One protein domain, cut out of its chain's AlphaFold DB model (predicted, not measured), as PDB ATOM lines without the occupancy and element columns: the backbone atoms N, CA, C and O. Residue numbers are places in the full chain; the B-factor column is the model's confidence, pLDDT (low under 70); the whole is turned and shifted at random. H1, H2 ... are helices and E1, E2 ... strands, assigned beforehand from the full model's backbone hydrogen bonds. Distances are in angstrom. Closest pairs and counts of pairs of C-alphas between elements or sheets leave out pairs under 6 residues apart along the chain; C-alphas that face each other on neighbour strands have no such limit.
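Overview. This is residues 17 to 116 of the 124 residues of an uncharacterized protein of archaeon (UniProt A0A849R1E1). Helix H2 sits in the middle of an elongated domain, with H1, H4 and H5 packed round it at crossed angles; the small hairpin of E2 and E3 reaches away at one end, where residues 43 to 48 stick out, and H3 packs on H4 toward the other end. E1 and E4 make a second, very short strand pair, with E1 passing near H5. The printed part has 100 residues, with five named helices and four named strands in the order E1, H1, E2, E3, H2, E4, H3, H4, H5; the class is mixed, helices and strands, and both sheets, E1 - E4 and E2 - E3, are antiparallel. With a radius of gyration of the C-alphas of 15.1 A the whole is only just compact, close to loose, and its C-alphas span 49 by 26 by 25 A.

Arrangement. E1, residues 20 to 24, is the antiparallel neighbour of E4, residues 64 to 66, at 123 degrees between their directions. N 23 and O 66 are 2.9 A apart and N 65 and O 23 are 2.8 A apart, both within hydrogen-bond range. H1, residues 29 to 39, touches H2, residues 53 to 62, at a steep tilt of 40 degrees, opposite ways; the closest C-alphas are those of Cys 39 and Tyr 56, 6.2 A apart. E2, residues 40 to 42, and E3, residues 49 to 51, form an antiparallel hairpin at 151 degrees, with N 41 and O 50 2.9 A apart and N 50 and O 41 2.8 A apart, within hydrogen-bond range. H2 is the hub and touches three other helices. It touches H4, residues 89 to 98, opposite ways at a steep tilt of 69 degrees, only just short of about perpendicular; the closest C-alphas are those of Glu 62 and Lys 89, 6.3 A apart. H5, residues 101 to 115, touches H2 with residues 108 to 111 alone, about perpendicular at 78 degrees; the closest C-alphas, those of Asn 57 and Ile 108, are 7.1 A apart. E1 and H2 are only just apart, 8.3 A at the closest. H3, residues 71 to 78, touches H4 about perpendicular at 74 degrees, with the C-alphas of Thr 78 and Val 95 closest at 6.2 A, and is apart from H2. H4 and H5 are close but not clearly touching, with the closest C-alphas, those of Phe 96 and Phe 104, 6.9 A apart. The closest C-alphas of E1 and H5 are those of Tyr 24 and Ile 111, 7.7 A apart. In H1, H2, H3, H4 and H5 every O i to N i+4 pair is within hydrogen-bond range.

Along the chain. E1 begins at C-alpha 20, (186.920, 260.621, 158.708), and is 12.8 A long from first to last C-alpha. H1 measures 15.3 A. E2 and E3, three residues each, follow, and then H2, 14.1 A long from C-alpha 53 at (177.544, 283.211, 160.485). After E4, three residues, come H3 with 10.3 A and H4 with 14.6 A. H5, the longest helix, measures 21.0 A and ends at C-alpha 115, (180.929, 275.646, 147.657).

Size, cuts and confidence. The two C-alphas farthest apart are those of Lys 45 and Glu 72, at 49.3 A. The printed part, residues 17 to 116, has no cut. No link is long; those from E2 to E3, with 6 residues, and from H3 to H4, with 10 residues, are short, and the others are tight. The mean pLDDT of the printed part is 85.6, and residue 116 alone is under 70.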
ATOM      1  N   VAL A  17     187.683 264.660 156.534       87.56
ATOM      2  CA  VAL A  17     188.066 265.529 157.644       87.56
ATOM      3  C   VAL A  17     188.754 264.691 158.708       87.56
ATOM      4  O   VAL A  17     188.123 263.881 159.381       87.56
ATOM      5  N   ASP A  18     190.055 264.918 158.901       85.19
ATOM      6  CA  ASP A  18     190.838 264.243 159.949       85.19
ATOM      7  C   ASP A  18     190.839 262.703 159.803       85.19
ATOM      8  O   ASP A  18     190.801 261.968 160.788       85.19
ATOM      9  N   GLY A  19     190.829 262.208 158.557       83.44
ATOM     10  CA  GLY A  19     190.746 260.776 158.252       83.44
ATOM     11  C   GLY A  19     189.344 260.183 158.408       83.44
ATOM     12  O   GLY A  19     189.197 258.965 158.386       83.44
ATOM     13  N   LYS A  20     188.320 261.025 158.583       88.88
ATOM     14  CA  LYS A  20     186.920 260.621 158.708       88.88
ATOM     15  C   LYS A  20     186.106 261.151 157.535       88.88
ATOM     16  O   LYS A  20     186.272 262.300 157.136       88.88
ATOM     17  N   GLU A  21     185.214 260.326 157.009       90.81
ATOM     18  CA  GLU A  21     184.433 260.645 155.813       90.81
ATOM     19  C   GLU A  21     183.038 261.155 156.178       90.81
ATOM     20  O   GLU A  21     182.266 260.483 156.863       90.81
ATOM     21  N   PHE A  22     182.711 262.350 155.701       91.06
ATOM     22  CA  PHE A  22     181.388 262.951 155.805       91.06
ATOM     23  C   PHE A  22     180.760 263.007 154.417       91.06
ATOM     24  O   PHE A  22     181.435 263.337 153.447       91.06
ATOM     25  N   LYS A  23     179.466 262.708 154.317       89.94
ATOM     26  CA  LYS A  23     178.711 262.823 153.066       89.94
ATOM     27  C   LYS A  23     177.926 264.120 153.085       89.94
ATOM     28  O   LYS A  23     177.065 264.304 153.948       89.94
ATOM     29  N   TYR A  24     178.226 265.003 152.151       89.69
ATOM     30  CA  TYR A  24     177.644 266.327 152.035       89.69
ATOM     31  C   TYR A  24     176.816 266.421 150.762       89.69
ATOM     32  O   TYR A  24     177.270 266.013 149.700       89.69
ATOM     33  N   LYS A  25     175.603 266.958 150.872       88.06
ATOM     34  CA  LYS A  25     174.791 267.310 149.715       88.06
ATOM     35  C   LYS A  25     174.928 268.819 149.470       88.06
ATOM     36  O   LYS A  25     174.391 269.585 150.269       88.06
ATOM     37  N   PRO A  26     175.626 269.262 148.415       83.06
ATOM     38  CA  PRO A  26     175.791 270.670 148.117       83.06
ATOM     39  C   PRO A  26     174.436 271.345 147.977       83.06
ATOM     40  O   PRO A  26     173.466 270.785 147.458       83.06
ATOM     41  N   ALA A  27     174.369 272.539 148.550       79.75
ATOM     42  CA  ALA A  27     173.207 273.392 148.440       79.75
ATOM     43  C   ALA A  27     173.070 273.870 146.995       79.75
ATOM     44  O   ALA A  27     174.066 274.116 146.316       79.75
ATOM     45  N   THR A  28     171.840 274.028 146.513       80.25
ATOM     46  CA  THR A  28     171.651 274.735 145.248       80.25
ATOM     47  C   THR A  28     171.892 276.233 145.458       80.25
ATOM     48  O   THR A  28     171.776 276.749 146.572       80.25
ATOM     49  N   ALA A  29     172.163 276.972 144.379       75.75
ATOM     50  CA  ALA A  29     172.287 278.430 144.455       75.75
ATOM     51  C   ALA A  29     171.012 279.108 145.007       75.75
ATOM     52  O   ALA A  29     171.084 280.196 145.581       75.75
ATOM     53  N   GLU A  30     169.841 278.483 144.847       77.94
ATOM     54  CA  GLU A  30     168.582 278.959 145.429       77.94
ATOM     55  C   GLU A  30     168.549 278.749 146.951       77.94
ATOM     56  O   GLU A  30     168.216 279.680 147.689       77.94
ATOM     57  N   ASP A  31     168.968 277.573 147.429       79.25
ATOM     58  CA  ASP A  31     169.081 277.269 148.860       79.25
ATOM     59  C   ASP A  31     170.046 278.234 149.559       79.25
ATOM     60  O   ASP A  31     169.695 278.834 150.578       79.25
ATOM     61  N   GLU A  32     171.233 278.455 148.982       78.25
ATOM     62  CA  GLU A  32     172.218 279.375 149.554       78.25
ATOM     63  C   GLU A  32     171.696 280.813 149.621       78.25
ATOM     64  O   GLU A  32     171.879 281.488 150.637       78.25
ATOM     65  N   ASN A  33     170.993 281.282 148.584       79.88
ATOM     66  CA  ASN A  33     170.358 282.600 148.604       79.88
ATOM     67  C   ASN A  33     169.264 282.694 149.672       79.88
ATOM     68  O   ASN A  33     169.126 283.729 150.331       79.88
ATOM     69  N   ASN A  34     168.488 281.630 149.875       82.69
ATOM     70  CA  ASN A  34     167.465 281.588 150.913       82.69
ATOM     71  C   ASN A  34     168.103 281.659 152.311       82.69
ATOM     72  O   ASN A  34     167.684 282.448 153.161       82.69
ATOM     73  N   TRP A  35     169.188 280.916 152.540       83.12
ATOM     74  CA  TRP A  35     169.928 280.959 153.803       83.12
ATOM     75  C   TRP A  35     170.584 282.313 154.051       83.12
ATOM     76  O   TRP A  35     170.471 282.842 155.156       83.12
ATOM     77  N   LEU A  36     171.220 282.904 153.037       80.12
ATOM     78  CA  LEU A  36     171.809 284.238 153.132       80.12
ATOM     79  C   LEU A  36     170.746 285.271 153.507       80.12
ATOM     80  O   LEU A  36     170.940 285.998 154.474       80.12
ATOM     81  N   ASN A  37     169.590 285.283 152.838       79.00
ATOM     82  CA  ASN A  37     168.495 286.195 153.187       79.00
ATOM     83  C   ASN A  37     168.004 286.013 154.631       79.00
ATOM     84  O   ASN A  37     167.665 286.992 155.289       79.00
ATOM     85  N   ARG A  38     167.998 284.779 155.151       76.88
ATOM     86  CA  ARG A  38     167.635 284.495 156.550       76.88
ATOM     87  C   ARG A  38     168.698 284.941 157.555       76.88
ATOM     88  O   ARG A  38     168.354 285.257 158.690       76.88
ATOM     89  N   CYS A  39     169.969 284.940 157.162       79.75
ATOM     90  CA  CYS A  39     171.095 285.259 158.045       79.75
ATOM     91  C   CYS A  39     171.538 286.725 157.950       79.75
ATOM     92  O   CYS A  39     172.295 287.189 158.804       79.75
ATOM     93  N   LEU A  40     171.101 287.454 156.923       81.69
ATOM     94  CA  LEU A  40     171.427 288.857 156.707       81.69
ATOM     95  C   LEU A  40     170.443 289.749 157.461       81.69
ATOM     96  O   LEU A  40     169.243 289.755 157.209       81.69
ATOM     97  N   SER A  41     170.970 290.550 158.380       78.75
ATOM     98  CA  SER A  41     170.231 291.609 159.061       78.75
ATOM     99  C   SER A  41     170.934 292.937 158.832       78.75
ATOM    100  O   SER A  41     172.148 293.047 159.002       78.75
ATOM    101  N   ILE A  42     170.182 293.964 158.449       79.19
ATOM    102  CA  ILE A  42     170.717 295.320 158.317       79.19
ATOM    103  C   ILE A  42     170.481 296.031 159.641       79.19
ATOM    104  O   ILE A  42     169.340 296.241 160.046       79.19
ATOM    105  N   ASP A  43     171.560 296.415 160.314       78.31
ATOM    106  CA  ASP A  43     171.452 297.235 161.510       78.31
ATOM    107  C   ASP A  43     170.972 298.639 161.119       78.31
ATOM    108  O   ASP A  43     171.662 299.383 160.418       78.31
ATOM    109  N   GLU A  44     169.766 299.014 161.549       75.06
ATOM    110  CA  GLU A  44     169.134 300.265 161.113       75.06
ATOM    111  C   GLU A  44     169.898 301.521 161.555       75.06
ATOM    112  O   GLU A  44     169.812 302.552 160.880       75.06
ATOM    113  N   LYS A  45     170.673 301.433 162.646       78.44
ATOM    114  CA  LYS A  45     171.426 302.552 163.230       78.44
ATOM    115  C   LYS A  45     172.758 302.789 162.535       78.44
ATOM    116  O   LYS A  45     173.137 303.932 162.304       78.44
ATOM    117  N   THR A  46     173.480 301.721 162.221       80.94
ATOM    118  CA  THR A  46     174.821 301.790 161.627       80.94
ATOM    119  C   THR A  46     174.813 301.572 160.120       80.94
ATOM    120  O   THR A  46     175.846 301.768 159.482       80.94
ATOM    121  N   LYS A  47     173.667 301.167 159.550       78.12
ATOM    122  CA  LYS A  47     173.505 300.748 158.148       78.12
ATOM    123  C   LYS A  47     174.493 299.650 157.739       78.12
ATOM    124  O   LYS A  47     174.762 299.471 156.554       78.12
ATOM    125  N   LYS A  48     175.040 298.919 158.713       78.81
ATOM    126  CA  LYS A  48     175.948 297.799 158.477       78.81
ATOM    127  C   LYS A  48     175.151 296.518 158.327       78.81
ATOM    128  O   LYS A  48     174.217 296.254 159.082       78.81
ATOM    129  N   THR A  49     175.573 295.710 157.371       76.25
ATOM    130  CA  THR A  49     175.068 294.357 157.194       76.25
ATOM    131  C   THR A  49     175.739 293.447 158.214       76.25
ATOM    132  O   THR A  49     176.955 293.264 158.185       76.25
ATOM    133  N   ASN A  50     174.947 292.878 159.116       77.62
ATOM    134  CA  ASN A  50     175.370 291.811 160.006       77.62
ATOM    135  C   ASN A  50     174.927 290.483 159.396       77.62
ATOM    136  O   ASN A  50     173.761 290.307 159.057       77.62
ATOM    137  N   THR A  51     175.873 289.562 159.231       80.38
ATOM    138  CA  THR A  51     175.581 288.188 158.811       80.38
ATOM    139  C   THR A  51     175.703 287.287 160.026       80.38
ATOM    140  O   THR A  51     176.764 287.239 160.652       80.38
ATOM    141  N   ASP A  52     174.631 286.576 160.366       83.50
ATOM    142  CA  ASP A  52     174.669 285.559 161.409       83.50
ATOM    143  C   ASP A  52     175.372 284.298 160.889       83.50
ATOM    144  O   ASP A  52     174.762 283.345 160.401       83.50
ATOM    145  N   TRP A  53     176.704 284.311 160.962       78.62
ATOM    146  CA  TRP A  53     177.544 283.211 160.485       78.62
ATOM    147  C   TRP A  53     177.267 281.891 161.212       78.62
ATOM    148  O   TRP A  53     177.512 280.827 160.653       78.62
ATOM    149  N   ALA A  54     176.747 281.937 162.442       79.06
ATOM    150  CA  ALA A  54     176.393 280.739 163.195       79.06
ATOM    151  C   ALA A  54     175.187 280.019 162.573       79.06
ATOM    152  O   ALA A  54     175.247 278.810 162.352       79.06
ATOM    153  N   THR A  55     174.129 280.759 162.241       81.38
ATOM    154  CA  THR A  55     172.946 280.238 161.543       81.38
ATOM    155  C   THR A  55     173.302 279.797 160.131       81.38
ATOM    156  O   THR A  55     172.906 278.711 159.721       81.38
ATOM    157  N   TYR A  56     174.129 280.567 159.420       82.62
ATOM    158  CA  TYR A  56     174.589 280.190 158.083       82.62
ATOM    159  C   TYR A  56     175.379 278.871 158.094       82.62
ATOM    160  O   TYR A  56     175.080 277.955 157.330       82.62
ATOM    161  N   ASN A  57     176.330 278.717 159.024       83.00
ATOM    162  CA  ASN A  57     177.084 277.473 159.193       83.00
ATOM    163  C   ASN A  57     176.190 276.300 159.617       83.00
ATOM    164  O   ASN A  57     176.417 275.173 159.180       83.00
ATOM    165  N   ARG A  58     175.166 276.550 160.445       85.31
ATOM    166  CA  ARG A  58     174.159 275.539 160.789       85.31
ATOM    167  C   ARG A  58     173.425 275.064 159.535       85.31
ATOM    168  O   ARG A  58     173.371 273.858 159.327       85.31
ATOM    169  N   CYS A  59     172.944 275.975 158.688       84.69
ATOM    170  CA  CYS A  59     172.271 275.616 157.436       84.69
ATOM    171  C   CYS A  59     173.172 274.782 156.515       84.69
ATOM    172  O   CYS A  59     172.732 273.769 155.978       84.69
ATOM    173  N   LYS A  60     174.464 275.121 156.413       83.88
ATOM    174  CA  LYS A  60     175.423 274.295 155.660       83.88
ATOM    175  C   LYS A  60     175.593 272.895 156.252       83.88
ATOM    176  O   LYS A  60     175.636 271.915 155.518       83.88
ATOM    177  N   LEU A  61     175.661 272.770 157.573       86.88
ATOM    178  CA  LEU A  61     175.806 271.470 158.232       86.88
ATOM    179  C   LEU A  61     174.536 270.614 158.178       86.88
ATOM    180  O   LEU A  61     174.634 269.390 158.186       86.88
ATOM    181  N   GLU A  62     173.355 271.222 158.062       86.06
ATOM    182  CA  GLU A  62     172.095 270.496 157.843       86.06
ATOM    183  C   GLU A  62     172.085 269.714 156.521       86.06
ATOM    184  O   GLU A  62     171.325 268.752 156.385       86.06
ATOM    185  N   ASN A  63     172.955 270.078 155.581       87.94
ATOM    186  CA  ASN A  63     173.147 269.385 154.314       87.94
ATOM    187  C   ASN A  63     174.127 268.200 154.393       87.94
ATOM    188  O   ASN A  63     174.344 267.504 153.399       87.94
ATOM    189  N   ILE A  64     174.694 267.910 155.566       89.69
ATOM    190  CA  ILE A  64     175.414 266.656 155.793       89.69
ATOM    191  C   ILE A  64     174.399 265.515 155.887       89.69
ATOM    192  O   ILE A  64     173.607 265.416 156.824       89.69
ATOM    193  N   VAL A  65     174.435 264.628 154.901       89.19
ATOM    194  CA  VAL A  65     173.532 263.476 154.780       89.19
ATOM    195  C   VAL A  65     174.128 262.205 155.376       89.19
ATOM    196  O   VAL A  65     173.400 261.253 155.632       89.19
ATOM    197  N   GLY A  66     175.431 262.189 155.663       89.81
ATOM    198  CA  GLY A  66     176.090 261.053 156.301       89.81
ATOM    199  C   GLY A  66     177.293 261.463 157.138       89.81
ATOM    200  O   GLY A  66     178.049 262.362 156.772       89.81
ATOM    201  N   VAL A  67     177.474 260.767 158.256       91.38
ATOM    202  CA  VAL A  67     178.585 260.971 159.188       91.38
ATOM    203  C   VAL A  67     179.340 259.659 159.414       91.38
ATOM    204  O   VAL A  67     178.748 258.586 159.292       91.38
ATOM    205  N   PRO A  68     180.618 259.719 159.811       90.56
ATOM    206  CA  PRO A  68     181.461 258.544 160.040       90.56
ATOM    207  C   PRO A  68     181.238 257.910 161.424       90.56
ATOM    208  O   PRO A  68     182.099 257.190 161.926       90.56
ATOM    209  N   TYR A  69     180.121 258.225 162.081       90.38
ATOM    210  CA  TYR A  69     179.818 257.808 163.446       90.38
ATOM    211  C   TYR A  69     178.616 256.873 163.445       90.38
ATOM    212  O   TYR A  69     177.559 257.203 162.904       90.38
ATOM    213  N   ASP A  70     178.777 255.720 164.082       91.31
ATOM    214  CA  ASP A  70     177.694 254.784 164.346       91.31
ATOM    215  C   ASP A  70     176.756 255.303 165.457       91.31
ATOM    216  O   ASP A  70     177.034 256.295 166.143       91.31
ATOM    217  N   GLN A  71     175.630 254.613 165.646       91.69
ATOM    218  CA  GLN A  71     174.635 254.962 166.660       91.69
ATOM    219  C   GLN A  71     175.211 254.977 168.083       91.69
ATOM    220  O   GLN A  71     174.843 255.854 168.860       91.69
ATOM    221  N   GLU A  72     176.077 254.031 168.450       92.88
ATOM    222  CA  GLU A  72     176.649 253.955 169.800       92.88
ATOM    223  C   GLU A  72     177.581 255.141 170.053       92.88
ATOM    224  O   GLU A  72     177.515 255.779 171.107       92.88
ATOM    225  N   THR A  73     178.396 255.496 169.057       92.06
ATOM    226  CA  THR A  73     179.244 256.688 169.108       92.06
ATOM    227  C   THR A  73     178.403 257.956 169.248       92.06
ATOM    228  O   THR A  73     178.678 258.771 170.130       92.06
ATOM    229  N   ILE A  74     177.351 258.121 168.439       91.56
ATOM    230  CA  ILE A  74     176.428 259.262 168.545       91.56
ATOM    231  C   ILE A  74     175.797 259.306 169.943       91.56
ATOM    232  O   ILE A  74     175.858 260.342 170.608       91.56
ATOM    233  N   ASN A  75     175.270 258.175 170.421       92.88
ATOM    234  CA  ASN A  75     174.641 258.056 171.732       92.88
ATOM    235  C   ASN A  75     175.576 258.477 172.865       92.88
ATOM    236  O   ASN A  75     175.175 259.225 173.752       92.88
ATOM    237  N   LYS A  76     176.840 258.060 172.809       92.56
ATOM    238  CA  LYS A  76     177.836 258.378 173.832       92.56
ATOM    239  C   LYS A  76     178.053 259.883 174.012       92.56
ATOM    240  O   LYS A  76     178.338 260.321 175.126       92.56
ATOM    241  N   PHE A  77     177.946 260.672 172.941       88.12
ATOM    242  CA  PHE A  77     178.221 262.113 172.983       88.12
ATOM    243  C   PHE A  77     176.969 262.981 173.151       88.12
ATOM    244  O   PHE A  77     177.057 264.054 173.754       88.12
ATOM    245  N   THR A  78     175.819 262.540 172.639       89.38
ATOM    246  CA  THR A  78     174.571 263.329 172.634       89.38
ATOM    247  C   THR A  78     173.461 262.742 173.505       89.38
ATOM    248  O   THR A  78     172.501 263.437 173.818       89.38
ATOM    249  N   GLY A  79     173.564 261.472 173.905       89.69
ATOM    250  CA  GLY A  79     172.497 260.716 174.569       89.69
ATOM    251  C   GLY A  79     171.411 260.194 173.619       89.69
ATOM    252  O   GLY A  79     170.459 259.557 174.068       89.69
ATOM    253  N   LEU A  80     171.529 260.436 172.309       90.38
ATOM    254  CA  LEU A  80     170.525 260.046 171.316       90.38
ATOM    255  C   LEU A  80     170.650 258.561 170.967       90.38
ATOM    256  O   LEU A  80     171.721 258.081 170.621       90.38
ATOM    257  N   THR A  81     169.564 257.796 171.043       91.31
ATOM    258  CA  THR A  81     169.548 256.342 170.761       91.31
ATOM    259  C   THR A  81     169.254 256.005 169.298       91.31
ATOM    260  O   THR A  81     168.960 254.860 168.970       91.31
ATOM    261  N   LYS A  82     169.287 257.002 168.415       90.81
ATOM    262  CA  LYS A  82     168.896 256.889 167.008       90.81
ATOM    263  C   LYS A  82     170.125 256.960 166.104       90.81
ATOM    264  O   LYS A  82     171.067 257.698 166.382       90.81
ATOM    265  N   GLU A  83     170.079 256.237 164.993       90.19
ATOM    266  CA  GLU A  83     171.048 256.363 163.899       90.19
ATOM    267  C   GLU A  83     170.940 257.733 163.212       90.19
ATOM    268  O   GLU A  83     169.858 258.323 163.183       90.19
ATOM    269  N   TRP A  84     172.029 258.200 162.586       90.81
ATOM    270  CA  TRP A  84     172.114 259.502 161.904       90.81
ATOM    271  C   TRP A  84     170.912 259.819 160.998       90.81
ATOM    272  O   TRP A  84     170.317 260.892 161.093       90.81
ATOM    273  N   ASN A  85     170.507 258.850 160.171       88.62
ATOM    274  CA  ASN A  85     169.424 259.000 159.193       88.62
ATOM    275  C   ASN A  85     168.028 259.134 159.830       88.62
ATOM    276  O   ASN A  85     167.065 259.453 159.140       88.62
ATOM    277  N   LYS A  86     167.906 258.867 161.135       90.44
ATOM    278  CA  LYS A  86     166.664 258.974 161.914       90.44
ATOM    279  C   LYS A  86     166.652 260.207 162.827       90.44
ATOM    280  O   LYS A  86     165.681 260.407 163.558       90.44
ATOM    281  N   LEU A  87     167.723 261.004 162.823       89.88
ATOM    282  CA  LEU A  87     167.820 262.240 163.593       89.88
ATOM    283  C   LEU A  87     167.088 263.383 162.888       89.88
ATOM    284  O   LEU A  87     167.166 263.543 161.671       89.88
ATOM    285  N   THR A  88     166.411 264.215 163.674       91.19
ATOM    286  CA  THR A  88     165.906 265.520 163.229       91.19
ATOM    287  C   THR A  88     167.053 266.514 163.030       91.19
ATOM    288  O   THR A  88     168.165 266.298 163.507       91.19
ATOM    289  N   LYS A  89     166.798 267.642 162.358       87.94
ATOM    290  CA  LYS A  89     167.828 268.665 162.104       87.94
ATOM    291  C   LYS A  89     168.419 269.271 163.383       87.94
ATOM    292  O   LYS A  89     169.629 269.460 163.459       87.94
ATOM    293  N   ASP A  90     167.607 269.493 164.417       88.69
ATOM    294  CA  ASP A  90     168.106 269.931 165.728       88.69
ATOM    295  C   ASP A  90     168.943 268.851 166.431       88.69
ATOM    296  O   ASP A  90     169.980 269.161 167.014       88.69
ATOM    297  N   GLU A  91     168.556 267.576 166.329       90.88
ATOM    298  CA  GLU A  91     169.348 266.464 166.871       90.88
ATOM    299  C   GLU A  91     170.691 266.303 166.133       90.88
ATOM    300  O   GLU A  91     171.727 266.108 166.769       90.88
ATOM    301  N   GLN A  92     170.697 266.435 164.801       91.12
ATOM    302  CA  GLN A  92     171.917 266.446 163.981       91.12
ATOM    303  C   GLN A  92     172.837 267.607 164.375       91.12
ATOM    304  O   GLN A  92     174.047 267.429 164.513       91.12
ATOM    305  N   TRP A  93     172.266 268.788 164.621       89.81
ATOM    306  CA  TRP A  93     173.018 269.937 165.115       89.81
ATOM    307  C   TRP A  93     173.662 269.668 166.477       89.81
ATOM    308  O   TRP A  93     174.822 270.033 166.678       89.81
ATOM    309  N   ASP A  94     172.973 268.984 167.393       89.75
ATOM    310  CA  ASP A  94     173.554 268.635 168.692       89.75
ATOM    311  C   ASP A  94     174.791 267.735 168.537       89.75
ATOM    312  O   ASP A  94     175.810 267.985 169.178       89.75
ATOM    313  N   VAL A  95     174.773 266.780 167.595       91.31
ATOM    314  CA  VAL A  95     175.958 265.969 167.247       91.31
ATOM    315  C   VAL A  95     177.125 266.861 166.823       91.31
ATOM    316  O   VAL A  95     178.227 266.725 167.358       91.31
ATOM    317  N   PHE A  96     176.895 267.811 165.911       90.69
ATOM    318  CA  PHE A  96     177.947 268.719 165.451       90.69
ATOM    319  C   PHE A  96     178.499 269.601 166.572       90.69
ATOM    320  O   PHE A  96     179.707 269.823 166.636       90.69
ATOM    321  N   ARG A  97     177.654 270.041 167.509       88.88
ATOM    322  CA  ARG A  97     178.085 270.817 168.684       88.88
ATOM    323  C   ARG A  97     178.967 270.031 169.650       88.88
ATOM    324  O   ARG A  97     179.697 270.649 170.425       88.88
ATOM    325  N   LYS A  98     178.884 268.699 169.648       90.50
ATOM    326  CA  LYS A  98     179.747 267.824 170.458       90.50
ATOM    327  C   LYS A  98     181.060 267.471 169.768       90.50
ATOM    328  O   LYS A  98     181.940 266.904 170.417       90.50
ATOM    329  N   LEU A  99     181.216 267.792 168.482       88.38
ATOM    330  CA  LEU A  99     182.487 267.590 167.801       88.38
ATOM    331  C   LEU A  99     183.572 268.459 168.428       88.38
ATOM    332  O   LEU A  99     183.341 269.574 168.892       88.38
ATOM    333  N   ASN A 100     184.798 267.943 168.395       88.88
ATOM    334  CA  ASN A 100     185.961 268.741 168.738       88.88
ATOM    335  C   ASN A 100     186.014 269.974 167.821       88.88
ATOM    336  O   ASN A 100     185.869 269.834 166.606       88.88
ATOM    337  N   THR A 101     186.285 271.151 168.389       88.12
ATOM    338  CA  THR A 101     186.380 272.427 167.666       88.12
ATOM    339  C   THR A 101     187.257 272.341 166.416       88.12
ATOM    340  O   THR A 101     186.927 272.928 165.392       88.12
ATOM    341  N   ASN A 102     188.351 271.572 166.458       88.94
ATOM    342  CA  ASN A 102     189.223 271.376 165.302       88.94
ATOM    343  C   ASN A 102     188.521 270.608 164.168       88.94
ATOM    344  O   ASN A 102     188.561 271.028 163.016       88.94
ATOM    345  N   VAL A 103     187.833 269.511 164.494       88.50
ATOM    346  CA  VAL A 103     187.072 268.714 163.515       88.50
ATOM    347  C   VAL A 103     185.914 269.535 162.955       88.50
ATOM    348  O   VAL A 103     185.725 269.568 161.745       88.50
ATOM    349  N   PHE A 104     185.189 270.248 163.819       89.38
ATOM    350  CA  PHE A 104     184.098 271.134 163.419       89.38
ATOM    351  C   PHE A 104     184.576 272.215 162.439       89.38
ATOM    352  O   PHE A 104     184.012 272.369 161.359       89.38
ATOM    353  N   ASN A 105     185.665 272.917 162.768       88.56
ATOM    354  CA  ASN A 105     186.220 273.963 161.909       88.56
ATOM    355  C   ASN A 105     186.723 273.408 160.571       88.56
ATOM    356  O   ASN A 105     186.481 274.016 159.531       88.56
ATOM    357  N   LYS A 106     187.396 272.250 160.578       89.75
ATOM    358  CA  LYS A 106     187.839 271.592 159.342       89.75
ATOM    359  C   LYS A 106     186.659 271.159 158.473       89.75
ATOM    360  O   LYS A 106     186.747 271.297 157.261       89.75
ATOM    361  N   LEU A 107     185.570 270.680 159.074       89.31
ATOM    362  CA  LEU A 107     184.359 270.294 158.351       89.31
ATOM    363  C   LEU A 107     183.694 271.498 157.681       89.31
ATOM    364  O   LEU A 107     183.431 271.451 156.485       89.31
ATOM    365  N   ILE A 108     183.501 272.599 158.415       88.69
ATOM    366  CA  ILE A 108     182.987 273.850 157.839       88.69
ATOM    367  C   ILE A 108     183.884 274.340 156.700       88.69
ATOM    368  O   ILE A 108     183.385 274.734 155.650       88.69
ATOM    369  N   ASN A 109     185.206 274.290 156.885       88.44
ATOM    370  CA  ASN A 109     186.143 274.713 155.851       88.44
ATOM    371  C   ASN A 109     186.102 273.798 154.618       88.44
ATOM    372  O   ASN A 109     186.188 274.292 153.504       88.44
ATOM    373  N   ALA A 110     185.942 272.484 154.800       87.69
ATOM    374  CA  ALA A 110     185.816 271.534 153.697       87.69
ATOM    375  C   ALA A 110     184.541 271.782 152.877       87.69
ATOM    376  O   ALA A 110     184.607 271.790 151.653       87.69
ATOM    377  N   ILE A 111     183.412 272.050 153.545       87.62
ATOM    378  CA  ILE A 111     182.165 272.450 152.875       87.62
ATOM    379  C   ILE A 111     182.381 273.759 152.110       87.62
ATOM    380  O   ILE A 111     182.071 273.855 150.929       87.62
ATOM    381  N   ARG A 112     182.971 274.764 152.766       83.69
ATOM    382  CA  ARG A 112     183.213 276.071 152.154       83.69
ATOM    383  C   ARG A 112     184.102 275.982 150.911       83.69
ATOM    384  O   ARG A 112     183.768 276.598 149.914       83.69
ATOM    385  N   LEU A 113     185.204 275.234 150.971       82.44
ATOM    386  CA  LEU A 113     186.103 275.043 149.829       82.44
ATOM    387  C   LEU A 113     185.412 274.348 148.652       82.44
ATOM    388  O   LEU A 113     185.813 274.565 147.517       82.44
ATOM    389  N   HIS A 114     184.411 273.512 148.927       78.25
ATOM    390  CA  HIS A 114     183.607 272.883 147.888       78.25
ATOM    391  C   HIS A 114     182.580 273.851 147.279       78.25
ATOM    392  O   HIS A 114     182.364 273.836 146.074       78.25
ATOM    393  N   ASP A 115     181.941 274.680 148.109       72.81
ATOM    394  CA  ASP A 115     180.929 275.646 147.657       72.81
ATOM    395  C   ASP A 115     181.538 276.915 147.033       72.81
ATOM    396  O   ASP A 115     180.859 277.629 146.296       72.81
ATOM    397  N   GLU A 116     182.798 277.249 147.333       69.00
ATOM    398  CA  GLU A 116     183.474 278.372 146.686       69.00
ATOM    399  C   GLU A 116     183.695 278.030 145.200       69.00
ATOM    400  O   GLU A 116     184.382 277.054 144.894       69.00
TER     401      GLU A 116